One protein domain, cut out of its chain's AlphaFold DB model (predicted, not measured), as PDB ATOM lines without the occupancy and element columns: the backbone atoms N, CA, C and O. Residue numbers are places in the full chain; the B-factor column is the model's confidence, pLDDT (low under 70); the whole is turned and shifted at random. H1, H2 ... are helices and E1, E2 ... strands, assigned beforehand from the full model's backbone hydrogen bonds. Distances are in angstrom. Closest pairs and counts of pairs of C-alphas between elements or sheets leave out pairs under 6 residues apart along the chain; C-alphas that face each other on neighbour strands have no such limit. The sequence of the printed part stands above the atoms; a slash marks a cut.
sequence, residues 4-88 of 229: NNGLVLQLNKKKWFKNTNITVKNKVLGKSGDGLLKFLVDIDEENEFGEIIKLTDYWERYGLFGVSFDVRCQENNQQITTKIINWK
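AT A GLANCE: This is residues 4 to 88 of the 229 residues of an uncharacterized protein of Candidatus Shapirobacteria bacterium CG_4_10_14_0_2_um_filter_40_12 (UniProt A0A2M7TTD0). A strongly twisted sheet of three long antiparallel strands forms one wall, with H3 and H4 over one face of it, H3 over E1 and H4 over E3. H1 lies farther out, side by side with H4, and short H2 sits beside E1 at the sheet's level; the opposite face has no named helix over it. The printed part has 85 residues, with four named helices followed by three strands, H1 H2 H3 H4 E1 E2 E3, and the sheet runs E1, E2, E3. The class is mixed, helices and strands; the whole is compact, with a radius of gyration of the C-alphas of 12.6 A, and spans 38 by 27 by 22 A.

HOW THE PARTS SIT: Begin with E1, residues 50 to 61, E2, residues 64 to 73, and E3, residues 79 to 87: they form a meander, each strand the antiparallel neighbour of the one before. The hairpin E1 and E2 stands at 162 degrees between directions; look for N 53 and O 70, 2.8 A apart and within hydrogen-bond range. In the hairpin E2 and E3, at 157 degrees, N 67 and O 84 are within range at 2.9 A. E1 bends by 76 degrees at residue 53, and E2 by 52 degrees at residue 70. H3, residues 22 to 29, is on the sheet at a height of 8.4 A, over E1 and across the strands, at 67 degrees to E1 on the local plane; the closest C-alphas are those of Val 24 and Asp 57, 6.3 A. H4, residues 34 to 42, is on the same face at a height of 9.5 A over E3. H3 and H4 are near each other, with 5 pairs of C-alphas within 10 A. H2, residues 15 to 18, stands at the sheet's level, and C-alphas 16 and 54 are its closest to E1, 4.3 A. H1, residues 4 to 11, is not on the sheet but touches H4 at a shallow tilt of 25 degrees, the same way; C-alphas 11 and 41 are closest, 5.4 A. In H1, H3 and H4 every O i to N i+4 pair is within hydrogen-bond range; H2 is too short for such a pair.

IN THESE COORDINATES: Find C-alpha 50 at (-47.119, -47.327, 15.009); from there E1 runs 28.1 A to C-alpha 61. E2 measures 26.9 A, and E3 26.4 A, ending at C-alpha 87, (-34.977, -41.214, 34.603). H1 begins at C-alpha 4, (-49.987, -43.294, 42.729), and measures 10.5 A; H2 measures 5.2 A, H3 10.2 A and H4 12.0 A.

THE WHOLE: The two C-alphas farthest apart are those of Asn 5 and Asn 76, 37.8 A. The printed part has no cut, and no link is long; H4 to E1, with 7 residues, is short and the others are tight. Mean pLDDT of the printed part is 84.9; look for values under 70 at residue 4, residues 32 to 35 and residues 87 to 88.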
ATOM      1  N   ASN A   4     -50.306 -41.976  43.274       65.19
ATOM      2  CA  ASN A   4     -49.987 -43.294  42.729       65.19
ATOM      3  C   ASN A   4     -51.207 -44.177  42.450       65.19
ATOM      4  O   ASN A   4     -51.238 -44.860  41.430       65.19
ATOM      5  N   ASN A   5     -52.264 -44.107  43.264       73.00
ATOM      6  CA  ASN A   5     -53.469 -44.902  43.012       73.00
ATOM      7  C   ASN A   5     -54.193 -44.437  41.737       73.00
ATOM      8  O   ASN A   5     -54.740 -45.257  41.004       73.00
ATOM      9  N   GLY A   6     -54.164 -43.133  41.441       83.56
ATOM     10  CA  GLY A   6     -54.768 -42.573  40.230       83.56
ATOM     11  C   GLY A   6     -54.024 -42.974  38.955       83.56
ATOM     12  O   GLY A   6     -54.660 -43.342  37.967       83.56
ATOM     13  N   LEU A   7     -52.688 -42.945  38.977       84.38
ATOM     14  CA  LEU A   7     -51.860 -43.338  37.831       84.38
ATOM     15  C   LEU A   7     -51.955 -44.841  37.543       84.38
ATOM     16  O   LEU A   7     -52.114 -45.230  36.388       84.38
ATOM     17  N   VAL A   8     -51.959 -45.688  38.577       87.50
ATOM     18  CA  VAL A   8     -52.128 -47.143  38.416       87.50
ATOM     19  C   VAL A   8     -53.475 -47.484  37.769       87.50
ATOM     20  O   VAL A   8     -53.535 -48.327  36.873       87.50
ATOM     21  N   LEU A   9     -54.560 -46.811  38.167       87.75
ATOM     22  CA  LEU A   9     -55.875 -47.008  37.547       87.75
ATOM     23  C   LEU A   9     -55.894 -46.596  36.072       87.75
ATOM     24  O   LEU A   9     -56.532 -47.270  35.265       87.75
ATOM     25  N   GLN A  10     -55.206 -45.512  35.708       90.19
ATOM     26  CA  GLN A  10     -55.086 -45.082  34.313       90.19
ATOM     27  C   GLN A  10     -54.246 -46.064  33.493       90.19
ATOM     28  O   GLN A  10     -54.664 -46.468  32.409       90.19
ATOM     29  N   LEU A  11     -53.118 -46.522  34.038       89.75
ATOM     30  CA  LEU A  11     -52.252 -47.495  33.383       89.75
ATOM     31  C   LEU A  11     -52.983 -48.822  33.133       89.75
ATOM     32  O   LEU A  11     -52.920 -49.369  32.037       89.75
ATOM     33  N   ASN A  12     -53.778 -49.290  34.100       90.56
ATOM     34  CA  ASN A  12     -54.616 -50.485  33.952       90.56
ATOM     35  C   ASN A  12     -55.697 -50.364  32.862       90.56
ATOM     36  O   ASN A  12     -56.238 -51.384  32.429       90.56
ATOM     37  N   LYS A  13     -56.031 -49.150  32.402       92.88
ATOM     38  CA  LYS A  13     -56.979 -48.946  31.297       92.88
ATOM     39  C   LYS A  13     -56.327 -49.102  29.922       92.88
ATOM     40  O   LYS A  13     -57.044 -49.514  29.007       92.88
ATOM     41  N   LYS A  14     -55.016 -48.853  29.800       93.56
ATOM     42  CA  LYS A  14     -54.250 -48.946  28.547       93.56
ATOM     43  C   LYS A  14     -54.312 -50.365  27.966       93.56
ATOM     44  O   LYS A  14     -54.084 -51.353  28.676       93.56
ATOM     45  N   LYS A  15     -54.623 -50.478  26.674       94.56
ATOM     46  CA  LYS A  15     -54.710 -51.732  25.912       94.56
ATOM     47  C   LYS A  15     -53.384 -52.485  25.947       94.56
ATOM     48  O   LYS A  15     -53.367 -53.670  26.285       94.56
ATOM     49  N   TRP A  16     -52.271 -51.798  25.692       94.31
ATOM     50  CA  TRP A  16     -50.954 -52.441  25.691       94.31
ATOM     51  C   TRP A  16     -50.569 -52.978  27.071       94.31
ATOM     52  O   TRP A  16     -49.966 -54.049  27.198       94.31
ATOM     53  N   PHE A  17     -50.962 -52.273  28.138       94.75
ATOM     54  CA  PHE A  17     -50.682 -52.727  29.491       94.75
ATOM     55  C   PHE A  17     -51.523 -53.956  29.808       94.75
ATOM     56  O   PHE A  17     -50.982 -54.932  30.306       94.75
ATOM     57  N   LYS A  18     -52.803 -54.003  29.419       95.00
ATOM     58  CA  LYS A  18     -53.635 -55.214  29.561       95.00
ATOM     59  C   LYS A  18     -53.020 -56.435  28.867       95.00
ATOM     60  O   LYS A  18     -53.011 -57.503  29.478       95.00
ATOM     61  N   ASN A  19     -52.409 -56.257  27.696       95.56
ATOM     62  CA  ASN A  19     -51.731 -57.315  26.932       95.56
ATOM     63  C   ASN A  19     -50.338 -57.705  27.473       95.56
ATOM     64  O   ASN A  19     -49.735 -58.676  27.017       95.56
ATOM     65  N   THR A  20     -49.807 -56.956  28.440       96.06
ATOM     66  CA  THR A  20     -48.497 -57.214  29.049       96.06
ATOM     67  C   THR A  20     -48.561 -58.409  30.008       96.06
ATOM     68  O   THR A  20     -49.525 -58.571  30.764       96.06
ATOM     69  N   ASN A  21     -47.518 -59.246  30.009       95.56
ATOM     70  CA  ASN A  21     -47.423 -60.398  30.909       95.56
ATOM     71  C   ASN A  21     -47.437 -59.960  32.389       95.56
ATOM     72  O   ASN A  21     -46.844 -58.942  32.756       95.56
ATOM     73  N   ILE A  22     -48.081 -60.755  33.248       93.75
ATOM     74  CA  ILE A  22     -48.252 -60.454  34.676       93.75
ATOM     75  C   ILE A  22     -46.928 -60.218  35.416       93.75
ATOM     76  O   ILE A  22     -46.848 -59.324  36.253       93.75
ATOM     77  N   THR A  23     -45.862 -60.937  35.061       93.44
ATOM     78  CA  THR A  23     -44.534 -60.767  35.661       93.44
ATOM     79  C   THR A  23     -43.993 -59.363  35.412       93.44
ATOM     80  O   THR A  23     -43.476 -58.727  36.329       93.44
ATOM     81  N   VAL A  24     -44.146 -58.842  34.192       92.12
ATOM     82  CA  VAL A  24     -43.690 -57.491  33.834       92.12
ATOM     83  C   VAL A  24     -44.601 -56.433  34.461       92.12
ATOM     84  O   VAL A  24     -44.097 -55.462  35.021       92.12
ATOM     85  N   LYS A  25     -45.924 -56.649  34.476       91.50
ATOM     86  CA  LYS A  25     -46.869 -55.769  35.192       91.50
ATOM     87  C   LYS A  25     -46.492 -55.618  36.660       91.50
ATOM     88  O   LYS A  25     -46.386 -54.500  37.150       91.50
ATOM     89  N   ASN A  26     -46.236 -56.731  37.344       90.12
ATOM     90  CA  ASN A  26     -45.873 -56.728  38.759       90.12
ATOM     91  C   ASN A  26     -44.538 -56.014  38.999       90.12
ATOM     92  O   ASN A  26     -44.408 -55.299  39.989       90.12
ATOM     93  N   LYS A  27     -43.570 -56.144  38.078       88.88
ATOM     94  CA  LYS A  27     -42.324 -55.368  38.141       88.88
ATOM     95  C   LYS A  27     -42.570 -53.862  38.047       88.88
ATOM     96  O   LYS A  27     -41.895 -53.135  38.755       88.88
ATOM     97  N   VAL A  28     -43.495 -53.401  37.205       88.00
ATOM     98  CA  VAL A  28     -43.815 -51.969  37.055       88.00
ATOM     99  C   VAL A  28     -44.621 -51.451  38.249       88.00
ATOM    100  O   VAL A  28     -44.290 -50.416  38.817       88.00
ATOM    101  N   LEU A  29     -45.661 -52.182  38.662       85.94
ATOM    102  CA  LEU A  29     -46.569 -51.773  39.741       85.94
ATOM    103  C   LEU A  29     -45.932 -51.874  41.133       85.94
ATOM    104  O   LEU A  29     -46.305 -51.132  42.035       85.94
ATOM    105  N   GLY A  30     -44.971 -52.782  41.314       78.12
ATOM    106  CA  GLY A  30     -44.241 -52.963  42.567       78.12
ATOM    107  C   GLY A  30     -43.137 -51.929  42.814       78.12
ATOM    108  O   GLY A  30     -42.332 -52.125  43.725       78.12
ATOM    109  N   LYS A  31     -43.036 -50.871  41.996       71.25
ATOM    110  CA  LYS A  31     -41.972 -49.863  42.090       71.25
ATOM    111  C   LYS A  31     -42.504 -48.499  42.500       71.25
ATOM    112  O   LYS A  31     -43.600 -48.088  42.137       71.25
ATOM    113  N   SER A  32     -41.679 -47.806  43.277       54.47
ATOM    114  CA  SER A  32     -41.908 -46.453  43.770       54.47
ATOM    115  C   SER A  32     -41.277 -45.446  42.810       54.47
ATOM    116  O   SER A  32     -40.051 -45.375  42.718       54.47
ATOM    117  N   GLY A  33     -42.104 -44.675  42.109       62.28
ATOM    118  CA  GLY A  33     -41.650 -43.592  41.244       62.28
ATOM    119  C   GLY A  33     -42.808 -43.001  40.452       62.28
ATOM    120  O   GLY A  33     -43.190 -43.537  39.411       62.28
ATOM    121  N   ASP A  34     -43.356 -41.883  40.930       66.75
ATOM    122  CA  ASP A  34     -44.457 -41.170  40.270       66.75
ATOM    123  C   ASP A  34     -44.080 -40.765  38.827       66.75
ATOM    124  O   ASP A  34     -44.948 -40.700  37.958       66.75
ATOM    125  N   GLY A  35     -42.784 -40.550  38.556       69.06
ATOM    126  CA  GLY A  35     -42.249 -40.221  37.231       69.06
ATOM    127  C   GLY A  35     -42.392 -41.352  36.210       69.06
ATOM    128  O   GLY A  35     -42.870 -41.115  35.102       69.06
ATOM    129  N   LEU A  36     -42.065 -42.593  36.591       77.94
ATOM    130  CA  LEU A  36     -42.255 -43.776  35.739       77.94
ATOM    131  C   LEU A  36     -43.732 -43.991  35.403       77.94
ATOM    132  O   LEU A  36     -44.088 -44.155  34.238       77.94
ATOM    133  N   LEU A  37     -44.595 -44.019  36.424       81.25
ATOM    134  CA  LEU A  37     -46.017 -44.297  36.215       81.25
ATOM    135  C   LEU A  37     -46.676 -43.200  35.380       81.25
ATOM    136  O   LEU A  37     -47.469 -43.511  34.495       81.25
ATOM    137  N   LYS A  38     -46.312 -41.935  35.615       78.75
ATOM    138  CA  LYS A  38     -46.760 -40.812  34.790       78.75
ATOM    139  C   LYS A  38     -46.295 -40.966  33.345       78.75
ATOM    140  O   LYS A  38     -47.129 -40.897  32.451       78.75
ATOM    141  N   PHE A  39     -45.011 -41.254  33.126       79.69
ATOM    142  CA  PHE A  39     -44.473 -41.497  31.789       79.69
ATOM    143  C   PHE A  39     -45.272 -42.581  31.054       79.69
ATOM    144  O   PHE A  39     -45.758 -42.338  29.958       79.69
ATOM    145  N   LEU A  40     -45.486 -43.744  31.675       84.69
ATOM    146  CA  LEU A  40     -46.229 -44.846  31.054       84.69
ATOM    147  C   LEU A  40     -47.700 -44.508  30.766       84.69
ATOM    148  O   LEU A  40     -48.267 -45.008  29.795       84.69
ATOM    149  N   VAL A  41     -48.332 -43.678  31.599       86.56
ATOM    150  CA  VAL A  41     -49.704 -43.201  31.369       86.56
ATOM    151  C   VAL A  41     -49.766 -42.205  30.208       86.56
ATOM    152  O   VAL A  41     -50.704 -42.272  29.409       86.56
ATOM    153  N   ASP A  42     -48.771 -41.328  30.091       80.88
ATOM    154  CA  ASP A  42     -48.731 -40.244  29.104       80.88
ATOM    155  C   ASP A  42     -48.278 -40.714  27.708       80.88
ATOM    156  O   ASP A  42     -48.449 -39.980  26.735       80.88
ATOM    157  N   ILE A  43     -47.736 -41.934  27.581       80.38
ATOM    158  CA  ILE A  43     -47.443 -42.540  26.277       80.38
ATOM    159  C   ILE A  43     -48.751 -42.744  25.500       80.38
ATOM    160  O   ILE A  43     -49.688 -43.413  25.967       80.38
ATOM    161  N   ASP A  44     -48.785 -42.189  24.290       82.31
ATOM    162  CA  ASP A  44     -49.852 -42.415  23.321       82.31
ATOM    163  C   ASP A  44     -49.801 -43.879  22.851       82.31
ATOM    164  O   ASP A  44     -48.733 -44.412  22.555       82.31
ATOM    165  N   GLU A  45     -50.949 -44.567  22.838       86.62
ATOM    166  CA  GLU A  45     -50.997 -45.995  22.475       86.62
ATOM    167  C   GLU A  45     -50.779 -46.226  20.974       86.62
ATOM    168  O   GLU A  45     -50.362 -47.312  20.577       86.62
ATOM    169  N   GLU A  46     -51.048 -45.203  20.165       86.62
ATOM    170  CA  GLU A  46     -50.953 -45.212  18.712       86.62
ATOM    171  C   GLU A  46     -50.615 -43.803  18.208       86.62
ATOM    172  O   GLU A  46     -51.088 -42.806  18.758       86.62
ATOM    173  N   ASN A  47     -49.788 -43.728  17.170       79.94
ATOM    174  CA  ASN A  47     -49.470 -42.508  16.429       79.94
ATOM    175  C   ASN A  47     -49.361 -42.826  14.925       79.94
ATOM    176  O   ASN A  47     -49.616 -43.952  14.513       79.94
ATOM    177  N   GLU A  48     -48.969 -41.841  14.113       73.44
ATOM    178  CA  GLU A  48     -48.820 -41.983  12.652       73.44
ATOM    179  C   GLU A  48     -47.768 -43.016  12.203       73.44
ATOM    180  O   GLU A  48     -47.731 -43.397  11.036       73.44
ATOM    181  N   PHE A  49     -46.911 -43.477  13.116       76.81
ATOM    182  CA  PHE A  49     -45.844 -44.428  12.827       76.81
ATOM    183  C   PHE A  49     -46.175 -45.850  13.304       76.81
ATOM    184  O   PHE A  49     -45.796 -46.832  12.658       76.81
ATOM    185  N   GLY A  50     -46.872 -46.005  14.435       83.56
ATOM    186  CA  GLY A  50     -47.119 -47.327  15.009       83.56
ATOM    187  C   GLY A  50     -48.079 -47.384  16.195       83.56
ATOM    188  O   GLY A  50     -48.396 -46.382  16.831       83.56
ATOM    189  N   GLU A  51     -48.500 -48.611  16.515       90.81
ATOM    190  CA  GLU A  51     -49.331 -48.955  17.678       90.81
ATOM    191  C   GLU A  51     -48.540 -49.814  18.674       90.81
ATOM    192  O   GLU A  51     -47.940 -50.834  18.311       90.81
ATOM    193  N   ILE A  52     -48.587 -49.449  19.953       91.94
ATOM    194  CA  ILE A  52     -47.984 -50.220  21.041       91.94
ATOM    195  C   ILE A  52     -48.847 -51.448  21.336       91.94
ATOM    196  O   ILE A  52     -50.006 -51.349  21.736       91.94
ATOM    197  N   ILE A  53     -48.254 -52.634  21.217       94.75
ATOM    198  CA  ILE A  53     -48.948 -53.907  21.434       94.75
ATOM    199  C   ILE A  53     -48.887 -54.313  22.905       94.75
ATOM    200  O   ILE A  53     -49.905 -54.696  23.490       94.75
ATOM    201  N   LYS A  54     -47.682 -54.289  23.490       95.25
ATOM    202  CA  LYS A  54     -47.409 -54.689  24.879       95.25
ATOM    203  C   LYS A  54     -46.034 -54.218  25.341       95.25
ATOM    204  O   LYS A  54     -45.127 -54.023  24.535       95.25
ATOM    205  N   LEU A  55     -45.865 -54.129  26.655       93.75
ATOM    206  CA  LEU A  55     -44.564 -54.004  27.300       93.75
ATOM    207  C   LEU A  55     -43.945 -55.403  27.434       93.75
ATOM    208  O   LEU A  55     -44.588 -56.340  27.912       93.75
ATOM    209  N   THR A  56     -42.709 -55.564  26.985       94.88
ATOM    210  CA  THR A  56     -41.992 -56.846  26.993       94.88
ATOM    211  C   THR A  56     -40.961 -56.936  28.099       94.88
ATOM    212  O   THR A  56     -40.743 -58.024  28.631       94.88
ATOM    213  N   ASP A  57     -40.372 -55.809  28.495       93.00
ATOM    214  CA  ASP A  57     -39.376 -55.780  29.559       93.00
ATOM    215  C   ASP A  57     -39.384 -54.461  30.335       93.00
ATOM    216  O   ASP A  57     -39.754 -53.407  29.813       93.00
ATOM    217  N   TYR A  58     -38.946 -54.547  31.589       90.62
ATOM    218  CA  TYR A  58     -38.732 -53.425  32.490       90.62
ATOM    219  C   TYR A  58     -37.518 -53.698  33.379       90.62
ATOM    220  O   TYR A  58     -37.429 -54.748  34.033       90.62
ATOM    221  N   TRP A  59     -36.640 -52.705  33.483       88.69
ATOM    222  CA  TRP A  59     -35.538 -52.685  34.434       88.69
ATOM    223  C   TRP A  59     -35.357 -51.293  35.040       88.69
ATOM    224  O   TRP A  59     -35.755 -50.287  34.465       88.69
ATOM    225  N   GLU A  60     -34.722 -51.238  36.208       84.38
ATOM    226  CA  GLU A  60     -34.398 -49.994  36.907       84.38
ATOM    227  C   GLU A  60     -32.993 -50.094  37.500       84.38
ATOM    228  O   GLU A  60     -32.660 -51.090  38.151       84.38
ATOM    229  N   ARG A  61     -32.152 -49.081  37.272       81.19
ATOM    230  CA  ARG A  61     -30.793 -49.022  37.820       81.19
ATOM    231  C   ARG A  61     -30.270 -47.589  37.859       81.19
ATOM    232  O   ARG A  61     -30.474 -46.832  36.923       81.19
ATOM    233  N   TYR A  62     -29.548 -47.223  38.922       79.19
ATOM    234  CA  TYR A  62     -28.842 -45.932  39.041       79.19
ATOM    235  C   TYR A  62     -29.713 -44.680  38.797       79.19
ATOM    236  O   TYR A  62     -29.248 -43.698  38.226       79.19
ATOM    237  N   GLY A  63     -30.984 -44.708  39.216       72.31
ATOM    238  CA  GLY A  63     -31.928 -43.604  38.980       72.31
ATOM    239  C   GLY A  63     -32.572 -43.610  37.590       72.31
ATOM    240  O   GLY A  63     -33.416 -42.769  37.307       72.31
ATOM    241  N   LEU A  64     -32.223 -44.567  36.734       74.94
ATOM    242  CA  LEU A  64     -32.831 -44.779  35.426       74.94
ATOM    243  C   LEU A  64     -33.807 -45.953  35.478       74.94
ATOM    244  O   LEU A  64     -33.604 -46.903  36.235       74.94
ATOM    245  N   PHE A  65     -34.810 -45.919  34.615       81.44
ATOM    246  CA  PHE A  65     -35.555 -47.085  34.180       81.44
ATOM    247  C   PHE A  65     -35.374 -47.297  32.681       81.44
ATOM    248  O   PHE A  65     -35.142 -46.356  31.924       81.44
ATOM    249  N   GLY A  66     -35.512 -48.543  32.252       85.19
ATOM    250  CA  GLY A  66     -35.663 -48.890  30.854       85.19
ATOM    251  C   GLY A  66     -36.906 -49.734  30.649       85.19
ATOM    252  O   GLY A  66     -37.215 -50.609  31.458       85.19
ATOM    253  N   VAL A  67     -37.612 -49.463  29.559       87.88
ATOM    254  CA  VAL A  67     -38.796 -50.199  29.118       87.88
ATOM    255  C   VAL A  67     -38.619 -50.634  27.674       87.88
ATOM    256  O   VAL A  67     -38.074 -49.890  26.859       87.88
ATOM    257  N   SER A  68     -39.065 -51.847  27.368       91.31
ATOM    258  CA  SER A  68     -39.105 -52.364  25.999       91.31
ATOM    259  C   SER A  68     -40.546 -52.628  25.602       91.31
ATOM    260  O   SER A  68     -41.281 -53.259  26.361       91.31
ATOM    261  N   PHE A  69     -40.942 -52.168  24.425       91.69
ATOM    262  CA  PHE A  69     -42.287 -52.341  23.894       91.69
ATOM    263  C   PHE A  69     -42.236 -53.059  22.560       91.69
ATOM    264  O   PHE A  69     -41.397 -52.738  21.720       91.69
ATOM    265  N   ASP A  70     -43.178 -53.968  22.351       93.56
ATOM    266  CA  ASP A  70     -43.492 -54.441  21.010       93.56
ATOM    267  C   ASP A  70     -44.457 -53.458  20.356       93.56
ATOM    268  O   ASP A  70     -45.491 -53.110  20.936       93.56
ATOM    269  N   VAL A  71     -44.116 -53.036  19.147       91.25
ATOM    270  CA  VAL A  71     -44.842 -52.041  18.363       91.25
ATOM    271  C   VAL A  71     -45.125 -52.621  16.996       91.25
ATOM    272  O   VAL A  71     -44.253 -53.247  16.394       91.25
ATOM    273  N   ARG A  72     -46.334 -52.393  16.498       92.25
ATOM    274  CA  ARG A  72     -46.697 -52.674  15.114       92.25
ATOM    275  C   ARG A  72     -46.547 -51.399  14.298       92.25
ATOM    276  O   ARG A  72     -47.227 -50.418  14.586       92.25
ATOM    277  N   CYS A  73     -45.669 -51.425  13.304       87.56
ATOM    278  CA  CYS A  73     -45.517 -50.341  12.339       87.56
ATOM    279  C   CYS A  73     -46.778 -50.234  11.470       87.56
ATOM    280  O   CYS A  73     -47.249 -51.253  10.959       87.56
ATOM    281  N   GLN A  74     -47.318 -49.027  11.294       84.81
ATOM    282  CA  GLN A  74     -48.518 -48.818  10.474       84.81
ATOM    283  C   GLN A  74     -48.242 -48.983   8.970       84.81
ATOM    284  O   GLN A  74     -49.101 -49.482   8.249       84.81
ATOM    285  N   GLU A  75     -47.044 -48.624   8.497       85.88
ATOM    286  CA  GLU A  75     -46.706 -48.642   7.067       85.88
ATOM    287  C   GLU A  75     -46.645 -50.063   6.490       85.88
ATOM    288  O   GLU A  75     -47.134 -50.328   5.394       85.88
ATOM    289  N   ASN A  76     -46.042 -50.997   7.229       89.00
ATOM    290  CA  ASN A  76     -45.730 -52.335   6.722       89.00
ATOM    291  C   ASN A  76     -46.247 -53.477   7.611       89.00
ATOM    292  O   ASN A  76     -45.946 -54.642   7.345       89.00
ATOM    293  N   ASN A  77     -47.008 -53.164   8.667       87.94
ATOM    294  CA  ASN A  77     -47.529 -54.113   9.658       87.94
ATOM    295  C   ASN A  77     -46.468 -54.976  10.367       87.94
ATOM    296  O   ASN A  77     -46.821 -55.931  11.066       87.94
ATOM    297  N   GLN A  78     -45.177 -54.662  10.237       92.25
ATOM    298  CA  GLN A  78     -44.129 -55.402  10.926       92.25
ATOM    299  C   GLN A  78     -44.160 -55.099  12.422       92.25
ATOM    300  O   GLN A  78     -44.331 -53.955  12.848       92.25
ATOM    301  N   GLN A  79     -43.960 -56.144  13.220       92.31
ATOM    302  CA  GLN A  79     -43.784 -56.012  14.656       92.31
ATOM    303  C   GLN A  79     -42.298 -55.869  14.973       92.31
ATOM    304  O   GLN A  79     -41.502 -56.750  14.648       92.31
ATOM    305  N   ILE A  80     -41.937 -54.777  15.639       90.06
ATOM    306  CA  ILE A  80     -40.577 -54.521  16.106       90.06
ATOM    307  C   ILE A  80     -40.574 -54.246  17.606       90.06
ATOM    308  O   ILE A  80     -41.580 -53.824  18.175       90.06
ATOM    309  N   THR A  81     -39.429 -54.452  18.251       88.94
ATOM    310  CA  THR A  81     -39.245 -54.074  19.653       88.94
ATOM    311  C   THR A  81     -38.476 -52.762  19.733       88.94
ATOM    312  O   THR A  81     -37.339 -52.676  19.269       88.94
ATOM    313  N   THR A  82     -39.065 -51.757  20.373       84.00
ATOM    314  CA  THR A  82     -38.390 -50.494  20.689       84.00
ATOM    315  C   THR A  82     -38.057 -50.414  22.172       84.00
ATOM    316  O   THR A  82     -38.717 -51.035  23.010       84.00
ATOM    317  N   LYS A  83     -37.010 -49.659  22.504       83.69
ATOM    318  CA  LYS A  83     -36.501 -49.511  23.867       83.69
ATOM    319  C   LYS A  83     -36.426 -48.044  24.226       83.69
ATOM    320  O   LYS A  83     -35.884 -47.249  23.467       83.69
ATOM    321  N   ILE A  84     -36.898 -47.715  25.418       79.56
ATOM    322  CA  ILE A  84     -36.815 -46.369  25.971       79.56
ATOM    323  C   ILE A  84     -36.087 -46.461  27.299       79.56
ATOM    324  O   ILE A  84     -36.414 -47.301  28.136       79.56
ATOM    325  N   ILE A  85     -35.099 -45.592  27.487       76.69
ATOM    326  CA  ILE A  85     -34.379 -45.436  28.748       76.69
ATOM    327  C   ILE A  85     -34.644 -44.027  29.245       76.69
ATOM    328  O   ILE A  85     -34.480 -43.061  28.499       76.69
ATOM    329  N   ASN A  86     -35.056 -43.909  30.499       71.56
ATOM    330  CA  ASN A  86     -35.444 -42.636  31.072       71.56
ATOM    331  C   ASN A  86     -35.122 -42.562  32.569       71.56
ATOM    332  O   ASN A  86     -34.834 -43.576  33.196       71.56
ATOM    333  N   TRP A  87     -35.144 -41.370  33.158       68.88
ATOM    334  CA  TRP A  87     -34.977 -41.214  34.603       68.88
ATOM    335  C   TRP A  87     -36.259 -41.575  35.354       68.88
ATOM    336  O   TRP A  87     -37.355 -41.269  34.897       68.88
ATOM    337  N   LYS A  88     -36.123 -42.225  36.512       68.06
ATOM    338  CA  LYS A  88     -37.256 -42.748  37.298       68.06
ATOM    339  C   LYS A  88     -37.997 -41.705  38.128       68.06
ATOM    340  O   LYS A  88     -39.164 -41.908  38.460       68.06
TER     341      LYS A  88